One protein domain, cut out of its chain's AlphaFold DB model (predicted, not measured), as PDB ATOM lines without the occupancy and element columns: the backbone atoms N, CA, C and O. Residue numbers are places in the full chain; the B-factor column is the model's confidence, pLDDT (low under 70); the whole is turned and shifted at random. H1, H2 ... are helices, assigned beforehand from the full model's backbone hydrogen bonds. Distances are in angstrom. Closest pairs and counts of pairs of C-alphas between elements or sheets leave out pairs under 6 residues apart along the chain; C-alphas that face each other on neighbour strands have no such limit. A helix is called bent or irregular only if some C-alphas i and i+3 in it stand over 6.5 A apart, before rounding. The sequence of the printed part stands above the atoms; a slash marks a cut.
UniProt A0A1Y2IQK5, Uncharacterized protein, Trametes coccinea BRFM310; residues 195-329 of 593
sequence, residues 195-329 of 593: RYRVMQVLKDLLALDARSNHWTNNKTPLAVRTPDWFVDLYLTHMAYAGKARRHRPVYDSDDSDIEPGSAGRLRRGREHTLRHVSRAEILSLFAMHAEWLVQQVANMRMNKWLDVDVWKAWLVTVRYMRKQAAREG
ATOM      1  N   ARG A 195     200.296 219.150 113.839       97.62
ATOM      2  CA  ARG A 195     201.659 219.033 113.286       97.62
ATOM      3  C   ARG A 195     202.562 218.161 114.158       97.62
ATOM      4  O   ARG A 195     203.195 217.214 113.681       97.62
ATOM      5  N   TYR A 196     202.590 218.446 115.457       97.88
ATOM      6  CA  TYR A 196     203.405 217.694 116.411       97.88
ATOM      7  C   TYR A 196     202.860 216.280 116.673       97.88
ATOM      8  O   TYR A 196     203.669 215.371 116.862       97.88
ATOM      9  N   ARG A 197     201.536 216.052 116.617       97.75
ATOM     10  CA  ARG A 197     200.952 214.694 116.656       97.75
ATOM     11  C   ARG A 197     201.438 213.852 115.483       97.75
ATOM     12  O   ARG A 197     201.920 212.746 115.709       97.75
ATOM     13  N   VAL A 198     201.383 214.369 114.254       97.94
ATOM     14  CA  VAL A 198     201.869 213.630 113.076       97.94
ATOM     15  C   VAL A 198     203.367 213.361 113.173       97.94
ATOM     16  O   VAL A 198     203.803 212.236 112.936       97.94
ATOM     17  N   MET A 199     204.163 214.342 113.608       97.62
ATOM     18  CA  MET A 199     205.589 214.117 113.859       97.62
ATOM     19  C   MET A 199     205.832 212.999 114.882       97.62
ATOM     20  O   MET A 199     206.729 212.176 114.683       97.62
ATOM     21  N   GLN A 200     205.065 212.966 115.977       97.38
ATOM     22  CA  GLN A 200     205.195 211.930 116.997       97.38
ATOM     23  C   GLN A 200     204.800 210.555 116.454       97.38
ATOM     24  O   GLN A 200     205.559 209.609 116.639       97.38
ATOM     25  N   VAL A 201     203.701 210.459 115.697       97.56
ATOM     26  CA  VAL A 201     203.280 209.215 115.029       97.56
ATOM     27  C   VAL A 201     204.401 208.660 114.152       97.56
ATOM     28  O   VAL A 201     204.735 207.484 114.263       97.56
ATOM     29  N   LEU A 202     205.041 209.493 113.324       98.12
ATOM     30  CA  LEU A 202     206.149 209.044 112.473       98.12
ATOM     31  C   LEU A 202     207.340 208.526 113.298       98.12
ATOM     32  O   LEU A 202     207.937 207.507 112.951       98.12
ATOM     33  N   LYS A 203     207.673 209.177 114.418       97.12
ATOM     34  CA  LYS A 203     208.724 208.700 115.332       97.12
ATOM     35  C   LYS A 203     208.343 207.388 116.016       97.12
ATOM     36  O   LYS A 203     209.183 206.496 116.113       97.12
ATOM     37  N   ASP A 204     207.098 207.237 116.441       96.38
ATOM     38  CA  ASP A 204     206.610 206.004 117.056       96.38
ATOM     39  C   ASP A 204     206.666 204.835 116.064       96.38
ATOM     40  O   ASP A 204     207.100 203.744 116.429       96.38
ATOM     41  N   LEU A 205     206.340 205.064 114.785       97.56
ATOM     42  CA  LEU A 205     206.504 204.060 113.728       97.56
ATOM     43  C   LEU A 205     207.965 203.616 113.572       97.56
ATOM     44  O   LEU A 205     208.230 202.419 113.475       97.56
ATOM     45  N   LEU A 206     208.924 204.549 113.619       97.75
ATOM     46  CA  LEU A 206     210.352 204.208 113.601       97.75
ATOM     47  C   LEU A 206     210.764 203.369 114.818       97.75
ATOM     48  O   LEU A 206     211.573 202.449 114.680       97.75
ATOM     49  N   ALA A 207     210.238 203.690 116.001       96.56
ATOM     50  CA  ALA A 207     210.502 202.943 117.227       96.56
ATOM     51  C   ALA A 207     209.931 201.513 117.148       96.56
ATOM     52  O   ALA A 207     210.628 200.551 117.482       96.56
ATOM     53  N   LEU A 208     208.708 201.364 116.625       95.69
ATOM     54  CA  LEU A 208     208.038 200.076 116.419       95.69
ATOM     55  C   LEU A 208     208.769 199.195 115.396       95.69
ATOM     56  O   LEU A 208     209.018 198.025 115.688       95.69
ATOM     57  N   ASP A 209     209.187 199.757 114.258       96.75
ATOM     58  CA  ASP A 209     209.998 199.060 113.244       96.75
ATOM     59  C   ASP A 209     211.341 198.586 113.828       96.75
ATOM     60  O   ASP A 209     211.765 197.444 113.639       96.75
ATOM     61  N   ALA A 210     211.971 199.421 114.661       96.00
ATOM     62  CA  ALA A 210     213.196 199.070 115.377       96.00
ATOM     63  C   ALA A 210     212.987 198.047 116.508       96.00
ATOM     64  O   ALA A 210     213.971 197.599 117.102       96.00
ATOM     65  N   ARG A 211     211.730 197.718 116.849       95.06
ATOM     66  CA  ARG A 211     211.338 196.960 118.050       95.06
ATOM     67  C   ARG A 211     212.001 197.518 119.311       95.06
ATOM     68  O   ARG A 211     212.532 196.780 120.139       95.06
ATOM     69  N   SER A 212     212.019 198.842 119.422       94.44
ATOM     70  CA  SER A 212     212.698 199.572 120.486       94.44
ATOM     71  C   SER A 212     211.783 200.625 121.098       94.44
ATOM     72  O   SER A 212     210.842 201.091 120.469       94.44
ATOM     73  N   ASN A 213     212.107 201.061 122.313       89.25
ATOM     74  CA  ASN A 213     211.385 202.142 122.989       89.25
ATOM     75  C   ASN A 213     211.772 203.536 122.464       89.25
ATOM     76  O   ASN A 213     211.228 204.536 122.921       89.25
ATOM     77  N   HIS A 214     212.748 203.623 121.553       92.69
ATOM     78  CA  HIS A 214     213.241 204.896 121.042       92.69
ATOM     79  C   HIS A 214     213.533 204.833 119.539       92.69
ATOM     80  O   HIS A 214     214.214 203.930 119.052       92.69
ATOM     81  N   TRP A 215     213.058 205.839 118.806       94.19
ATOM     82  CA  TRP A 215     213.125 205.908 117.342       94.19
ATOM     83  C   TRP A 215     214.549 206.027 116.784       94.19
ATOM     84  O   TRP A 215     214.813 205.599 115.662       94.19
ATOM     85  N   THR A 216     215.496 206.569 117.557       93.88
ATOM     86  CA  THR A 216     216.908 206.699 117.134       93.88
ATOM     87  C   THR A 216     217.598 205.354 116.931       93.88
ATOM     88  O   THR A 216     218.645 205.301 116.297       93.88
ATOM     89  N   ASN A 217     217.025 204.270 117.461       93.62
ATOM     90  CA  ASN A 217     217.559 202.920 117.305       93.62
ATOM     91  C   ASN A 217     217.159 202.280 115.966       93.62
ATOM     92  O   ASN A 217     217.593 201.168 115.663       93.62
ATOM     93  N   ASN A 218     216.345 202.969 115.159       96.25
ATOM     94  CA  ASN A 218     215.948 202.507 113.841       96.25
ATOM     95  C   ASN A 218     217.136 202.518 112.863       96.25
ATOM     96  O   ASN A 218     217.737 203.562 112.601       96.25
ATOM     97  N   LYS A 219     217.446 201.340 112.307       96.00
ATOM     98  CA  LYS A 219     218.574 201.118 111.387       96.00
ATOM     99  C   LYS A 219     218.190 201.214 109.909       96.00
ATOM    100  O   LYS A 219     219.065 201.074 109.058       96.00
ATOM    101  N   THR A 220     216.916 201.443 109.591       96.38
ATOM    102  CA  THR A 220     216.449 201.564 108.207       96.38
ATOM    103  C   THR A 220     217.103 202.795 107.568       96.38
ATOM    104  O   THR A 220     217.011 203.880 108.151       96.38
ATOM    105  N   PRO A 221     217.793 202.678 106.417       97.50
ATOM    106  CA  PRO A 221     218.468 203.811 105.782       97.50
ATOM    107  C   PRO A 221     217.508 204.966 105.477       97.50
ATOM    108  O   PRO A 221     216.370 204.719 105.090       97.50
ATOM    109  N   LEU A 222     217.967 206.219 105.606       95.88
ATOM    110  CA  LEU A 222     217.121 207.409 105.412       95.88
ATOM    111  C   LEU A 222     216.416 207.420 104.047       95.88
ATOM    112  O   LEU A 222     215.209 207.629 104.008       95.88
ATOM    113  N   ALA A 223     217.126 207.072 102.971       95.81
ATOM    114  CA  ALA A 223     216.579 207.023 101.612       95.81
ATOM    115  C   ALA A 223     215.405 206.036 101.430       95.81
ATOM    116  O   ALA A 223     214.644 206.153 100.475       95.81
ATOM    117  N   VAL A 224     215.248 205.056 102.329       97.00
ATOM    118  CA  VAL A 224     214.137 204.085 102.307       97.00
ATOM    119  C   VAL A 224     212.905 204.618 103.047       97.00
ATOM    120  O   VAL A 224     211.805 204.120 102.838       97.00
ATOM    121  N   ARG A 225     213.057 205.652 103.886       96.69
ATOM    122  CA  ARG A 225     211.994 206.217 104.735       96.69
ATOM    123  C   ARG A 225     211.071 207.155 103.946       96.69
ATOM    124  O   ARG A 225     210.897 208.327 104.290       96.69
ATOM    125  N   THR A 226     210.516 206.637 102.856       97.88
ATOM    126  CA  THR A 226     209.560 207.328 101.988       97.88
ATOM    127  C   THR A 226     208.189 207.451 102.672       97.88
ATOM    128  O   THR A 226     207.895 206.701 103.606       97.88
ATOM    129  N   PRO A 227     207.314 208.362 102.214       98.19
ATOM    130  CA  PRO A 227     205.932 208.446 102.693       98.19
ATOM    131  C   PRO A 227     205.174 207.113 102.592       98.19
ATOM    132  O   PRO A 227     204.555 206.692 103.565       98.19
ATOM    133  N   ASP A 228     205.290 206.399 101.465       98.12
ATOM    134  CA  ASP A 228     204.688 205.069 101.285       98.12
ATOM    135  C   ASP A 228     205.197 204.036 102.291       98.12
ATOM    136  O   ASP A 228     204.412 203.247 102.816       98.12
ATOM    137  N   TRP A 229     206.492 204.069 102.610       98.19
ATOM    138  CA  TRP A 229     207.068 203.187 103.620       98.19
ATOM    139  C   TRP A 229     206.484 203.465 105.013       98.19
ATOM    140  O   TRP A 229     206.141 202.535 105.744       98.19
ATOM    141  N   PHE A 230     206.287 204.736 105.378       98.44
ATOM    142  CA  PHE A 230     205.600 205.080 106.627       98.44
ATOM    143  C   PHE A 230     204.131 204.644 106.634       98.44
ATOM    144  O   PHE A 230     203.628 204.240 107.683       98.44
ATOM    145  N   VAL A 231     203.441 204.683 105.492       98.38
ATOM    146  CA  VAL A 231     202.068 204.165 105.364       98.38
ATOM    147  C   VAL A 231     202.038 202.656 105.600       98.38
ATOM    148  O   VAL A 231     201.178 202.175 106.338       98.38
ATOM    149  N   ASP A 232     202.995 201.913 105.042       97.81
ATOM    150  CA  ASP A 232     203.123 200.466 105.255       97.81
ATOM    151  C   ASP A 232     203.345 200.132 106.733       97.81
ATOM    152  O   ASP A 232     202.696 199.232 107.280       97.81
ATOM    153  N   LEU A 233     204.217 200.889 107.409       97.56
ATOM    154  CA  LEU A 233     204.429 200.756 108.849       97.56
ATOM    155  C   LEU A 233     203.169 201.092 109.644       97.56
ATOM    156  O   LEU A 233     202.836 200.370 110.584       97.56
ATOM    157  N   TYR A 234     202.454 202.159 109.281       97.56
ATOM    158  CA  TYR A 234     201.224 202.549 109.964       97.56
ATOM    159  C   TYR A 234     200.162 201.457 109.859       97.56
ATOM    160  O   TYR A 234     199.568 201.073 110.868       97.56
ATOM    161  N   LEU A 235     199.957 200.905 108.661       95.50
ATOM    162  CA  LEU A 235     199.020 199.805 108.447       95.50
ATOM    163  C   LEU A 235     199.426 198.561 109.241       95.50
ATOM    164  O   LEU A 235     198.585 197.934 109.883       95.50
ATOM    165  N   THR A 236     200.716 198.238 109.255       94.38
ATOM    166  CA  THR A 236     201.242 197.038 109.913       94.38
ATOM    167  C   THR A 236     201.193 197.134 111.439       94.38
ATOM    168  O   THR A 236     200.853 196.157 112.108       94.38
ATOM    169  N   HIS A 237     201.531 198.293 112.009       94.19
ATOM    170  CA  HIS A 237     201.758 198.432 113.449       94.19
ATOM    171  C   HIS A 237     200.666 199.193 114.206       94.19
ATOM    172  O   HIS A 237     200.505 198.948 115.402       94.19
ATOM    173  N   MET A 238     199.926 200.097 113.557       93.38
ATOM    174  CA  MET A 238     198.945 200.964 114.225       93.38
ATOM    175  C   MET A 238     197.507 200.670 113.797       93.38
ATOM    176  O   MET A 238     196.684 200.349 114.654       93.38
ATOM    177  N   ALA A 239     197.200 200.718 112.495       91.31
ATOM    178  CA  ALA A 239     195.822 200.635 111.995       91.31
ATOM    179  C   ALA A 239     195.108 199.336 112.399       91.31
ATOM    180  O   ALA A 239     193.919 199.354 112.700       91.31
ATOM    181  N   TYR A 240     195.842 198.219 112.443       86.69
ATOM    182  CA  TYR A 240     195.307 196.897 112.777       86.69
ATOM    183  C   TYR A 240     195.858 196.335 114.093       86.69
ATOM    184  O   TYR A 240     195.845 195.120 114.318       86.69
ATOM    185  N   ALA A 241     196.338 197.202 114.990       83.88
ATOM    186  CA  ALA A 241     196.868 196.781 116.278       83.88
ATOM    187  C   ALA A 241     195.797 196.037 117.096       83.88
ATOM    188  O   ALA A 241     194.742 196.579 117.430       83.88
ATOM    189  N   GLY A 242     196.087 194.792 117.492       81.81
ATOM    190  CA  GLY A 242     195.132 193.938 118.212       81.81
ATOM    191  C   GLY A 242     194.634 194.516 119.544       81.81
ATOM    192  O   GLY A 242     193.571 194.123 120.016       81.81
ATOM    193  N   LYS A 243     195.360 195.475 120.136       85.69
ATOM    194  CA  LYS A 243     194.926 196.192 121.345       85.69
ATOM    195  C   LYS A 243     193.687 197.058 121.091       85.69
ATOM    196  O   LYS A 243     192.773 197.022 121.904       85.69
ATOM    197  N   ALA A 244     193.618 197.753 119.952       83.25
ATOM    198  CA  ALA A 244     192.487 198.620 119.611       83.25
ATOM    199  C   ALA A 244     191.185 197.826 119.422       83.25
ATOM    200  O   ALA A 244     190.112 198.292 119.778       83.25
ATOM    201  N   ARG A 245     191.275 196.571 118.956       87.25
ATOM    202  CA  ARG A 245     190.114 195.664 118.848       87.25
ATOM    203  C   ARG A 245     189.484 195.321 120.191       87.25
ATOM    204  O   ARG A 245     188.331 194.908 120.244       87.25
ATOM    205  N   ARG A 246     190.264 195.410 121.266       91.81
ATOM    206  CA  ARG A 246     189.907 194.916 122.597       91.81
ATOM    207  C   ARG A 246     189.662 196.032 123.593       91.81
ATOM    208  O   ARG A 246     189.444 195.724 124.758       91.81
ATOM    209  N   HIS A 247     189.740 197.292 123.185       91.81
ATOM    210  CA  HIS A 247     189.662 198.418 124.103       91.81
ATOM    211  C   HIS A 247     188.696 199.471 123.572       91.81
ATOM    212  O   HIS A 247     188.851 199.960 122.457       91.81
ATOM    213  N   ARG A 248     187.697 199.800 124.387       88.38
ATOM    214  CA  ARG A 248     186.764 200.898 124.186       88.38
ATOM    215  C   ARG A 248     187.062 201.945 125.269       88.38
ATOM    216  O   ARG A 248     186.752 201.713 126.433       88.38
ATOM    217  N   PRO A 249     187.670 203.083 124.915       84.31
ATOM    218  CA  PRO A 249     188.080 204.097 125.887       84.31
ATOM    219  C   PRO A 249     186.905 204.865 126.504       84.31
ATOM    220  O   PRO A 249     187.016 205.315 127.638       84.31
ATOM    221  N   VAL A 250     185.789 205.000 125.779       87.50
ATOM    222  CA  VAL A 250     184.569 205.666 126.255       87.50
ATOM    223  C   VAL A 250     183.482 204.620 126.437       87.50
ATOM    224  O   VAL A 250     183.022 204.030 125.460       87.50
ATOM    225  N   TYR A 251     183.109 204.369 127.685       89.81
ATOM    226  CA  TYR A 251     182.088 203.403 128.063       89.81
ATOM    227  C   TYR A 251     181.441 203.837 129.378       89.81
ATOM    228  O   TYR A 251     182.083 204.490 130.205       89.81
ATOM    229  N   ASP A 252     180.183 203.458 129.567       91.00
ATOM    230  CA  ASP A 252     179.469 203.696 130.819       91.00
ATOM    231  C   ASP A 252     179.730 202.558 131.811       91.00
ATOM    232  O   ASP A 252     180.077 201.441 131.419       91.00
ATOM    233  N   SER A 253     179.542 202.807 133.111       88.06
ATOM    234  CA  SER A 253     179.723 201.778 134.153       88.06
ATOM    235  C   SER A 253     178.875 200.527 133.926       88.06
ATOM    236  O   SER A 253     179.251 199.440 134.360       88.06
ATOM    237  N   ASP A 254     177.760 200.697 133.220       92.19
ATOM    238  CA  ASP A 254     176.764 199.664 132.965       92.19
ATOM    239  C   ASP A 254     176.960 199.003 131.585       92.19
ATOM    240  O   ASP A 254     176.145 198.179 131.164       92.19
ATOM    241  N   ASP A 255     178.039 199.342 130.863       93.38
ATOM    242  CA  ASP A 255     178.340 198.776 129.546       93.38
ATOM    243  C   ASP A 255     178.667 197.279 129.662       93.38
ATOM    244  O   ASP A 255     179.766 196.858 130.037       93.38
ATOM    245  N   SER A 256     177.677 196.455 129.315       94.56
ATOM    246  CA  SER A 256     177.762 194.995 129.392       94.56
ATOM    247  C   SER A 256     178.827 194.378 128.477       94.56
ATOM    248  O   SER A 256     179.221 193.229 128.704       94.56
ATOM    249  N   ASP A 257     179.313 195.114 127.469       94.44
ATOM    250  CA  ASP A 257     180.400 194.662 126.601       94.44
ATOM    251  C   ASP A 257     181.768 194.811 127.268       94.44
ATOM    252  O   ASP A 257     182.733 194.215 126.790       94.44
ATOM    253  N   ILE A 258     181.877 195.568 128.361       94.56
ATOM    254  CA  ILE A 258     183.137 195.839 129.048       94.56
ATOM    255  C   ILE A 258     183.363 194.812 130.158       94.56
ATOM    256  O   ILE A 258     182.456 194.367 130.870       94.56
ATOM    257  N   GLU A 259     184.604 194.355 130.266       93.69
ATOM    258  CA  GLU A 259     185.053 193.512 131.362       93.69
ATOM    259  C   GLU A 259     185.076 194.366 132.646       93.69
ATOM    260  O   GLU A 259     185.727 195.419 132.662       93.69
ATOM    261  N   PRO A 260     184.355 193.984 133.714       92.06
ATOM    262  CA  PRO A 260     184.303 194.779 134.940       92.06
ATOM    263  C   PRO A 260     185.705 195.081 135.486       92.06
ATOM    264  O   PRO A 260     186.551 194.196 135.569       92.06
ATOM    265  N   GLY A 261     185.970 196.345 135.830       90.88
ATOM    266  CA  GLY A 261     187.265 196.776 136.376       90.88
ATOM    267  C   GLY A 261     188.418 196.873 135.364       90.88
ATOM    268  O   GLY A 261     189.534 197.210 135.745       90.88
ATOM    269  N   SER A 262     188.174 196.633 134.075       89.50
ATOM    270  CA  SER A 262     189.233 196.546 133.059       89.50
ATOM    271  C   SER A 262     189.641 197.869 132.394       89.50
ATOM    272  O   SER A 262     190.405 197.861 131.427       89.50
ATOM    273  N   ALA A 263     189.114 199.001 132.872       91.94
ATOM    274  CA  ALA A 263     189.334 200.322 132.275       91.94
ATOM    275  C   ALA A 263     189.001 200.376 130.764       91.94
ATOM    276  O   ALA A 263     189.731 200.990 129.982       91.94
ATOM    277  N   GLY A 264     187.921 199.705 130.347       90.38
ATOM    278  CA  GLY A 264     187.418 199.740 128.969       90.38
ATOM    279  C   GLY A 264     187.829 198.556 128.100       90.38
ATOM    280  O   GLY A 264     187.657 198.593 126.883       90.38
ATOM    281  N   ARG A 265     188.384 197.483 128.672       93.88
ATOM    282  CA  ARG A 265     188.646 196.265 127.902       93.88
ATOM    283  C   ARG A 265     187.328 195.578 127.557       93.88
ATOM    284  O   ARG A 265     186.505 195.301 128.423       93.88
ATOM    285  N   LEU A 266     187.145 195.266 126.285       92.25
ATOM    286  CA  LEU A 266     185.977 194.547 125.802       92.25
ATOM    287  C   LEU A 266     186.055 193.080 126.214       92.25
ATOM    288  O   LEU A 266     187.108 192.435 126.122       92.25
ATOM    289  N   ARG A 267     184.906 192.537 126.604       94.31
ATOM    290  CA  ARG A 267     184.713 191.115 126.848       94.31
ATOM    291  C   ARG A 267     185.062 190.325 125.598       94.31
ATOM    292  O   ARG A 267     184.866 190.743 124.453       94.31
ATOM    293  N   ARG A 268     185.553 189.116 125.826       89.88
ATOM    294  CA  ARG A 268     185.918 188.208 124.747       89.88
ATOM    295  C   ARG A 268     184.721 187.941 123.828       89.88
ATOM    296  O   ARG A 268     183.643 187.589 124.291       89.88
ATOM    297  N   GLY A 269     184.937 188.066 122.518       92.69
ATOM    298  CA  GLY A 269     183.887 187.892 121.506       92.69
ATOM    299  C   GLY A 269     183.040 189.144 121.251       92.69
ATOM    300  O   GLY A 269     182.291 189.159 120.282       92.69
ATOM    301  N   ARG A 270     183.208 190.203 122.055       91.88
ATOM    302  CA  ARG A 270     182.657 191.553 121.826       91.88
ATOM    303  C   ARG A 270     183.713 192.525 121.283       91.88
ATOM    304  O   ARG A 270     183.566 193.737 121.385       91.88
ATOM    305  N   GLU A 271     184.807 191.990 120.740       91.62
ATOM    306  CA  GLU A 271     185.888 192.786 120.157       91.62
ATOM    307  C   GLU A 271     185.373 193.606 118.969       91.62
ATOM    308  O   GLU A 271     184.566 193.127 118.170       91.62
ATOM    309  N   HIS A 272     185.872 194.831 118.819       86.00
ATOM    310  CA  HIS A 272     185.509 195.678 117.694       86.00
ATOM    311  C   HIS A 272     186.101 195.136 116.394       86.00
ATOM    312  O   HIS A 272     187.270 194.729 116.319       86.00
ATOM    313  N   THR A 273     185.293 195.199 115.341       87.00
ATOM    314  CA  THR A 273     185.805 195.200 113.975       87.00
ATOM    315  C   THR A 273     186.363 196.591 113.719       87.00
ATOM    316  O   THR A 273     185.617 197.567 113.709       87.00
ATOM    317  N   LEU A 274     187.683 196.692 113.559       86.19
ATOM    318  CA  LEU A 274     188.305 197.973 113.237       86.19
ATOM    319  C   LEU A 274     187.807 198.446 111.876       86.19
ATOM    320  O   LEU A 274     187.665 197.646 110.947       86.19
ATOM    321  N   ARG A 275     187.563 199.753 111.760       89.62
ATOM    322  CA  ARG A 275     187.261 200.366 110.470       89.62
ATOM    323  C   ARG A 275     188.416 200.084 109.513       89.62
ATOM    324  O   ARG A 275     189.580 200.167 109.900       89.62
ATOM    325  N   HIS A 276     188.094 199.795 108.260       91.31
ATOM    326  CA  HIS A 276     189.104 199.808 107.214       91.31
ATOM    327  C   HIS A 276     189.719 201.213 107.114       91.31
ATOM    328  O   HIS A 276     188.997 202.213 107.065       91.31
ATOM    329  N   VAL A 277     191.049 201.274 107.089       93.56
ATOM    330  CA  VAL A 277     191.813 202.509 106.889       93.56
ATOM    331  C   VAL A 277     192.526 202.385 105.551       93.56
ATOM    332  O   VAL A 277     193.316 201.463 105.342       93.56
ATOM    333  N   SER A 278     192.219 203.292 104.623       96.50
ATOM    334  CA  SER A 278     192.825 203.261 103.290       96.50
ATOM    335  C   SER A 278     194.234 203.861 103.306       96.50
ATOM    336  O   SER A 278     194.541 204.748 104.103       96.50
ATOM    337  N   ARG A 279     195.093 203.434 102.371       97.56
ATOM    338  CA  ARG A 279     196.410 204.069 102.166       97.56
ATOM    339  C   ARG A 279     196.281 205.568 101.887       97.56
ATOM    340  O   ARG A 279     197.050 206.356 102.423       97.56
ATOM    341  N   ALA A 280     195.299 205.940 101.063       96.81
ATOM    342  CA  ALA A 280     195.061 207.319 100.652       96.81
ATOM    343  C   ALA A 280     194.717 208.232 101.837       96.81
ATOM    344  O   ALA A 280     195.137 209.385 101.855       96.81
ATOM    345  N   GLU A 281     194.005 207.711 102.837       96.50
ATOM    346  CA  GLU A 281     193.682 208.434 104.068       96.50
ATOM    347  C   GLU A 281     194.930 208.713 104.917       96.50
ATOM    348  O   GLU A 281     195.132 209.837 105.369       96.50
ATOM    349  N   ILE A 282     195.809 207.720 105.084       97.75
ATOM    350  CA  ILE A 282     197.059 207.888 105.841       97.75
ATOM    351  C   ILE A 282     198.005 208.842 105.099       97.75
ATOM    352  O   ILE A 282     198.590 209.734 105.712       97.75
ATOM    353  N   LEU A 283     198.117 208.700 103.771       98.19
ATOM    354  CA  LEU A 283     198.883 209.629 102.937       98.19
ATOM    355  C   LEU A 283     198.334 211.052 103.038       98.19
ATOM    356  O   LEU A 283     199.128 211.975 103.174       98.19
ATOM    357  N   SER A 284     197.009 211.229 103.026       97.88
ATOM    358  CA  SER A 284     196.358 212.528 103.241       97.88
ATOM    359  C   SER A 284     196.774 213.132 104.585       97.88
ATOM    360  O   SER A 284     197.202 214.284 104.650       97.88
ATOM    361  N   LEU A 285     196.748 212.338 105.660       97.50
ATOM    362  CA  LEU A 285     197.149 212.777 106.997       97.50
ATOM    363  C   LEU A 285     198.626 213.204 107.059       97.50
ATOM    364  O   LEU A 285     198.943 214.213 107.687       97.50
ATOM    365  N   PHE A 286     199.533 212.484 106.395       98.19
ATOM    366  CA  PHE A 286     200.942 212.889 106.307       98.19
ATOM    367  C   PHE A 286     201.132 214.122 105.416       98.19
ATOM    368  O   PHE A 286     201.869 215.036 105.785       98.19
ATOM    369  N   ALA A 287     200.442 214.171 104.275       98.19
ATOM    370  CA  ALA A 287     200.505 215.255 103.302       98.19
ATOM    371  C   ALA A 287     200.066 216.589 103.914       98.19
ATOM    372  O   ALA A 287     200.699 217.612 103.666       98.19
ATOM    373  N   MET A 288     199.048 216.560 104.778       98.06
ATOM    374  CA  MET A 288     198.519 217.708 105.520       98.06
ATOM    375  C   MET A 288     199.604 218.564 106.180       98.06
ATOM    376  O   MET A 288     199.539 219.789 106.118       98.06
ATOM    377  N   HIS A 289     200.638 217.929 106.742       98.00
ATOM    378  CA  HIS A 289     201.717 218.609 107.472       98.00
ATOM    379  C   HIS A 289     203.101 218.413 106.847       98.00
ATOM    380  O   HIS A 289     204.103 218.769 107.465       98.00
ATOM    381  N   ALA A 290     203.180 217.853 105.636       97.81
ATOM    382  CA  ALA A 290     204.440 217.445 105.014       97.81
ATOM    383  C   ALA A 290     205.414 218.616 104.811       97.81
ATOM    384  O   ALA A 290     206.599 218.483 105.108       97.81
ATOM    385  N   GLU A 291     204.922 219.780 104.373       97.44
ATOM    386  CA  GLU A 291     205.757 220.974 104.159       97.44
ATOM    387  C   GLU A 291     206.402 221.443 105.469       97.44
ATOM    388  O   GLU A 291     207.615 221.655 105.539       97.44
ATOM    389  N   TRP A 292     205.605 221.506 106.541       97.62
ATOM    390  CA  TRP A 292     206.099 221.837 107.875       97.62
ATOM    391  C   TRP A 292     207.091 220.787 108.387       97.62
ATOM    392  O   TRP A 292     208.152 221.152 108.884       97.62
ATOM    393  N   LEU A 293     206.803 219.489 108.232       97.50
ATOM    394  CA  LEU A 293     207.700 218.407 108.655       97.50
ATOM    395  C   LEU A 293     209.068 218.498 107.972       97.50
ATOM    396  O   LEU A 293     210.097 218.414 108.643       97.50
ATOM    397  N   VAL A 294     209.082 218.711 106.654       97.31
ATOM    398  CA  VAL A 294     210.305 218.894 105.861       97.31
ATOM    399  C   VAL A 294     211.107 220.083 106.384       97.31
ATOM    400  O   VAL A 294     212.309 219.946 106.620       97.31
ATOM    401  N   GLN A 295     210.457 221.226 106.626       96.19
ATOM    402  CA  GLN A 295     211.110 222.414 107.175       96.19
ATOM    403  C   GLN A 295     211.673 222.157 108.582       96.19
ATOM    404  O   GLN A 295     212.825 222.489 108.859       96.19
ATOM    405  N   GLN A 296     210.899 221.517 109.462       95.31
ATOM    406  CA  GLN A 296     211.338 221.195 110.820       95.31
ATOM    407  C   GLN A 296     212.547 220.262 110.818       95.31
ATOM    408  O   GLN A 296     213.526 220.538 111.507       95.31
ATOM    409  N   VAL A 297     212.525 219.184 110.029       95.56
ATOM    410  CA  VAL A 297     213.651 218.240 109.937       95.56
ATOM    411  C   VAL A 297     214.865 218.886 109.267       95.56
ATOM    412  O   VAL A 297     215.994 218.624 109.681       95.56
ATOM    413  N   ALA A 298     214.670 219.761 108.276       95.06
ATOM    414  CA  ALA A 298     215.762 220.511 107.655       95.06
ATOM    415  C   ALA A 298     216.456 221.455 108.651       95.06
ATOM    416  O   ALA A 298     217.683 221.563 108.637       95.06
ATOM    417  N   ASN A 299     215.687 222.073 109.552       93.25
ATOM    418  CA  ASN A 299     216.200 222.951 110.605       93.25
ATOM    419  C   ASN A 299     216.887 222.185 111.755       93.25
ATOM    420  O   ASN A 299     217.640 222.778 112.535       93.25
ATOM    421  N   MET A 300     216.674 220.869 111.876       90.56
ATOM    422  CA  MET A 300     217.370 220.040 112.863       90.56
ATOM    423  C   MET A 300     218.838 219.842 112.460       90.56
ATOM    424  O   MET A 300     219.158 219.192 111.466       90.56
ATOM    425  N   ARG A 301     219.756 220.357 113.288       84.81
ATOM    426  CA  ARG A 301     221.209 220.195 113.080       84.81
ATOM    427  C   ARG A 301     221.686 218.749 113.245       84.81
ATOM    428  O   ARG A 301     222.662 218.360 112.617       84.81
ATOM    429  N   MET A 302     221.022 217.973 114.102       76.12
ATOM    430  CA  MET A 302     221.388 216.601 114.466       76.12
ATOM    431  C   MET A 302     220.156 215.694 114.443       76.12
ATOM    432  O   MET A 302     219.031 216.166 114.586       76.12
ATOM    433  N   ASN A 303     220.384 214.383 114.320       84.75
ATOM    434  CA  ASN A 303     219.351 213.342 114.371       84.75
ATOM    435  C   ASN A 303     218.273 213.464 113.282       84.75
ATOM    436  O   ASN A 303     217.085 213.277 113.553       84.75
ATOM    437  N   LYS A 304     218.686 213.747 112.040       89.06
ATOM    438  CA  LYS A 304     217.787 213.642 110.887       89.06
ATOM    439  C   LYS A 304     217.241 212.219 110.820       89.06
ATOM    440  O   LYS A 304     218.001 211.260 110.707       89.06
ATOM    441  N   TRP A 305     215.927 212.095 110.938       95.56
ATOM    442  CA  TRP A 305     215.223 210.811 110.948       95.56
ATOM    443  C   TRP A 305     214.394 210.579 109.688       95.56
ATOM    444  O   TRP A 305     213.820 209.503 109.523       95.56
ATOM    445  N   LEU A 306     214.388 211.568 108.803       95.75
ATOM    446  CA  LEU A 306     213.655 211.615 107.556       95.75
ATOM    447  C   LEU A 306     214.590 212.167 106.478       95.75
ATOM    448  O   LEU A 306     215.396 213.064 106.745       95.75
ATOM    449  N   ASP A 307     214.506 211.589 105.285       95.81
ATOM    450  CA  ASP A 307     215.237 212.067 104.116       95.81
ATOM    451  C   ASP A 307     214.508 213.276 103.521       95.81
ATOM    452  O   ASP A 307     213.415 213.162 102.961       95.81
ATOM    453  N   VAL A 308     215.095 214.455 103.728       96.62
ATOM    454  CA  VAL A 308     214.493 215.744 103.370       96.62
ATOM    455  C   VAL A 308     214.276 215.845 101.860       96.62
ATOM    456  O   VAL A 308     213.267 216.408 101.444       96.62
ATOM    457  N   ASP A 309     215.171 215.291 101.044       96.50
ATOM    458  CA  ASP A 309     215.109 215.432  99.587       96.50
ATOM    459  C   ASP A 309     214.038 214.512  98.992       96.50
ATOM    460  O   ASP A 309     213.248 214.942  98.151       96.50
ATOM    461  N   VAL A 310     213.923 213.286  99.512       96.38
ATOM    462  CA  VAL A 310     212.840 212.351  99.158       96.38
ATOM    463  C   VAL A 310     211.467 212.954  99.462       96.38
ATOM    464  O   VAL A 310     210.555 212.885  98.640       96.38
ATOM    465  N   TRP A 311     211.307 213.568 100.635       97.38
ATOM    466  CA  TRP A 311     210.032 214.175 101.014       97.38
ATOM    467  C   TRP A 311     209.751 215.472 100.258       97.38
ATOM    468  O   TRP A 311     208.603 215.701  99.892       97.38
ATOM    469  N   LYS A 312     210.771 216.284  99.949       96.69
ATOM    470  CA  LYS A 312     210.620 217.445  99.059       96.69
ATOM    471  C   LYS A 312     210.136 217.044  97.671       96.69
ATOM    472  O   LYS A 312     209.231 217.689  97.157       96.69
ATOM    473  N   ALA A 313     210.683 215.975  97.091       95.94
ATOM    474  CA  ALA A 313     210.211 215.462  95.806       95.94
ATOM    475  C   ALA A 313     208.731 215.044  95.876       95.94
ATOM    476  O   ALA A 313     207.952 215.353  94.978       95.94
ATOM    477  N   TRP A 314     208.314 214.420  96.980       97.00
ATOM    478  CA  TRP A 314     206.912 214.058  97.198       97.00
ATOM    479  C   TRP A 314     205.974 215.268  97.358       97.00
ATOM    480  O   TRP A 314     204.803 215.174  96.992       97.00
ATOM    481  N   LEU A 315     206.457 216.420  97.840       96.81
ATOM    482  CA  LEU A 315     205.631 217.630  97.968       96.81
ATOM    483  C   LEU A 315     205.067 218.117  96.626       96.81
ATOM    484  O   LEU A 315     203.954 218.639  96.608       96.81
ATOM    485  N   VAL A 316     205.777 217.896  95.515       95.19
ATOM    486  CA  VAL A 316     205.269 218.188  94.160       95.19
ATOM    487  C   VAL A 316     203.998 217.376  93.893       95.19
ATOM    488  O   VAL A 316     202.956 217.923  93.533       95.19
ATOM    489  N   THR A 317     204.035 216.072  94.186       95.06
ATOM    490  CA  THR A 317     202.861 215.195  94.092       95.06
ATOM    491  C   THR A 317     201.752 215.631  95.047       95.06
ATOM    492  O   THR A 317     200.589 215.647  94.657       95.06
ATOM    493  N   VAL A 318     202.082 216.021  96.282       96.38
ATOM    494  CA  VAL A 318     201.087 216.497  97.257       96.38
ATOM    495  C   VAL A 318     200.342 217.724  96.731       96.38
ATOM    496  O   VAL A 318     199.116 217.756  96.794       96.38
ATOM    497  N   ARG A 319     201.050 218.715  96.180       95.81
ATOM    498  CA  ARG A 319     200.439 219.924  95.599       95.81
ATOM    499  C   ARG A 319     199.536 219.594  94.419       95.81
ATOM    500  O   ARG A 319     198.406 220.075  94.374       95.81
ATOM    501  N   TYR A 320     199.991 218.723  93.520       94.56
ATOM    502  CA  TYR A 320     199.173 218.236  92.412       94.56
ATOM    503  C   TYR A 320     197.880 217.568  92.908       94.56
ATOM    504  O   TYR A 320     196.790 217.934  92.473       94.56
ATOM    505  N   MET A 321     197.978 216.647  93.871       96.06
ATOM    506  CA  MET A 321     196.818 215.923  94.409       96.06
ATOM    507  C   MET A 321     195.853 216.845  95.169       96.06
ATOM    508  O   MET A 321     194.643 216.656  95.075       96.06
ATOM    509  N   ARG A 322     196.357 217.874  95.866       96.62
ATOM    510  CA  ARG A 322     195.529 218.924  96.489       96.62
ATOM    511  C   ARG A 322     194.709 219.684  95.444       96.62
ATOM    512  O   ARG A 322     193.506 219.840  95.626       96.62
ATOM    513  N   LYS A 323     195.342 220.119  94.345       95.31
ATOM    514  CA  LYS A 323     194.670 220.826  93.240       95.31
ATOM    515  C   LYS A 323     193.631 219.940  92.549       95.31
ATOM    516  O   LYS A 323     192.520 220.396  92.304       95.31
ATOM    517  N   GLN A 324     193.966 218.679  92.268       95.19
ATOM    518  CA  GLN A 324     193.024 217.725  91.666       95.19
ATOM    519  C   GLN A 324     191.808 217.486  92.566       95.19
ATOM    520  O   GLN A 324     190.681 217.652  92.113       95.19
ATOM    521  N   ALA A 325     192.022 217.202  93.856       96.12
ATOM    522  CA  ALA A 325     190.923 217.035  94.803       96.12
ATOM    523  C   ALA A 325     190.039 218.293  94.870       96.12
ATOM    524  O   ALA A 325     188.818 218.177  94.800       96.12
ATOM    525  N   ALA A 326     190.643 219.487  94.928       95.75
ATOM    526  CA  ALA A 326     189.911 220.751  94.960       95.75
ATOM    527  C   ALA A 326     189.059 220.978  93.696       95.75
ATOM    528  O   ALA A 326     187.909 221.398  93.809       95.75
ATOM    529  N   ARG A 327     189.573 220.641  92.502       95.69
ATOM    530  CA  ARG A 327     188.808 220.686  91.235       95.69
ATOM    531  C   ARG A 327     187.600 219.750  91.245       95.69
ATOM    532  O   ARG A 327     186.577 220.066  90.649       95.69
ATOM    533  N   GLU A 328     187.703 218.626  91.946       96.81
ATOM    534  CA  GLU A 328     186.617 217.658  92.139       96.81
ATOM    535  C   GLU A 328     185.681 218.022  93.310       96.81
ATOM    536  O   GLU A 328     184.806 217.235  93.673       96.81
ATOM    537  N   GLY A 329     185.852 219.192  93.938       95.75
ATOM    538  CA  GLY A 329     185.062 219.607  95.103       95.75
ATOM    539  C   GLY A 329     185.351 218.790  96.367       95.75
ATOM    540  O   GLY A 329     184.529 218.745  97.281       95.75
TER     541      GLY A 329
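AT A GLANCE: This is residues 195 to 329 of the 593 residues of an uncharacterized protein of Trametes coccinea BRFM310 (UniProt A0A1Y2IQK5). Three short helices, H1, H2 and H3, make a small core in which H2 crosses both of the others steeply, and at one end of it a helical hairpin of H4 and the longer H5 closes the group. From the core, a long loop, residues 240 to 278, reaches away from the hairpin and makes much of the longest axis, while at the other end the last turns of H5, within residues 323 to 329, stick out free. The 135 printed residues hold five named helices, in the order H1, H2, H3, H4, H5, and no named strand; the class is all helix, with 68 residues in the helices. The whole is loose, with a radius of gyration of the C-alphas of 18.3 A, and flat, spanning 52 by 42 by 20 A.

HOW THE PARTS SIT: The longest helix is H5, residues 308 to 327, which has a kink of 25 degrees near residue 317. With residues 308 to 315 alone it touches H4, residues 290 to 299; the closest C-alphas are those of Val 294 and Val 308, 5.8 A apart. H4 and H5 form a helical hairpin, running opposite ways at a shallow tilt of 22 degrees. H3, residues 279 to 288, is close to H5 but not clearly touching: their closest C-alphas, of Ala 287 and Val 318, are 6.2 A apart, and their lines are about perpendicular at 76 degrees. H3 and H4 meet only through their link. H2, residues 227 to 239, touches H3, with the C-alphas of Val 231 and Ile 282 closest at 6.3 A; the two run opposite ways at a steep tilt of 65 degrees. H1, residues 195 to 209, touches H2 about perpendicular at 77 degrees, with the C-alphas of Leu 205 and Leu 233 closest at 6.2 A. H1 only just touches H4, with 3 pairs of C-alphas within 8 A and with its residues 195 to 199 alone; the closest are those of Met 199 and Leu 293, 7.1 A. H1 and H5 are apart, and so are H2 and H4. Of the four helix pairs that touch, one is at a shallow tilt, and the packing is mostly crossed. In H1, H3 and H4 every O i to N i+4 pair is within hydrogen-bond range; in H2 8 of 9 are, and in H5 14 of 16.

IN THESE COORDINATES: H5 measures 28.8 A from its first to its last C-alpha, from C-alpha 308 at (214.493, 215.744, 103.370) to C-alpha 327 at (188.808, 220.686, 91.235). H1, 21.6 A long, begins with C-alpha 195 at (201.659, 219.033, 113.286). H2 spans 15.8 A and is irregular, but only just: C-alphas 236 and 239 are 6.8 A apart. H3 spans 14.2 A and H4 14.1 A.

THE WHOLE: The two C-alphas farthest apart are those of Asp 254, in the link from H2 to H3, and Asp 309, in H5, at 53.2 A. That link is long, with 39 residues, and its C-alphas lie 11 to 33 A from the mean of all C-alphas. The link from H1 to H2, residues 210 to 226, is also long. The link from H3 to H4 is tight, with 1 residue, and the link from H4 to H5 is short, with 8 residues. The printed part has no cut. The mean pLDDT of the printed part is 94.2, and no printed residue is under 70.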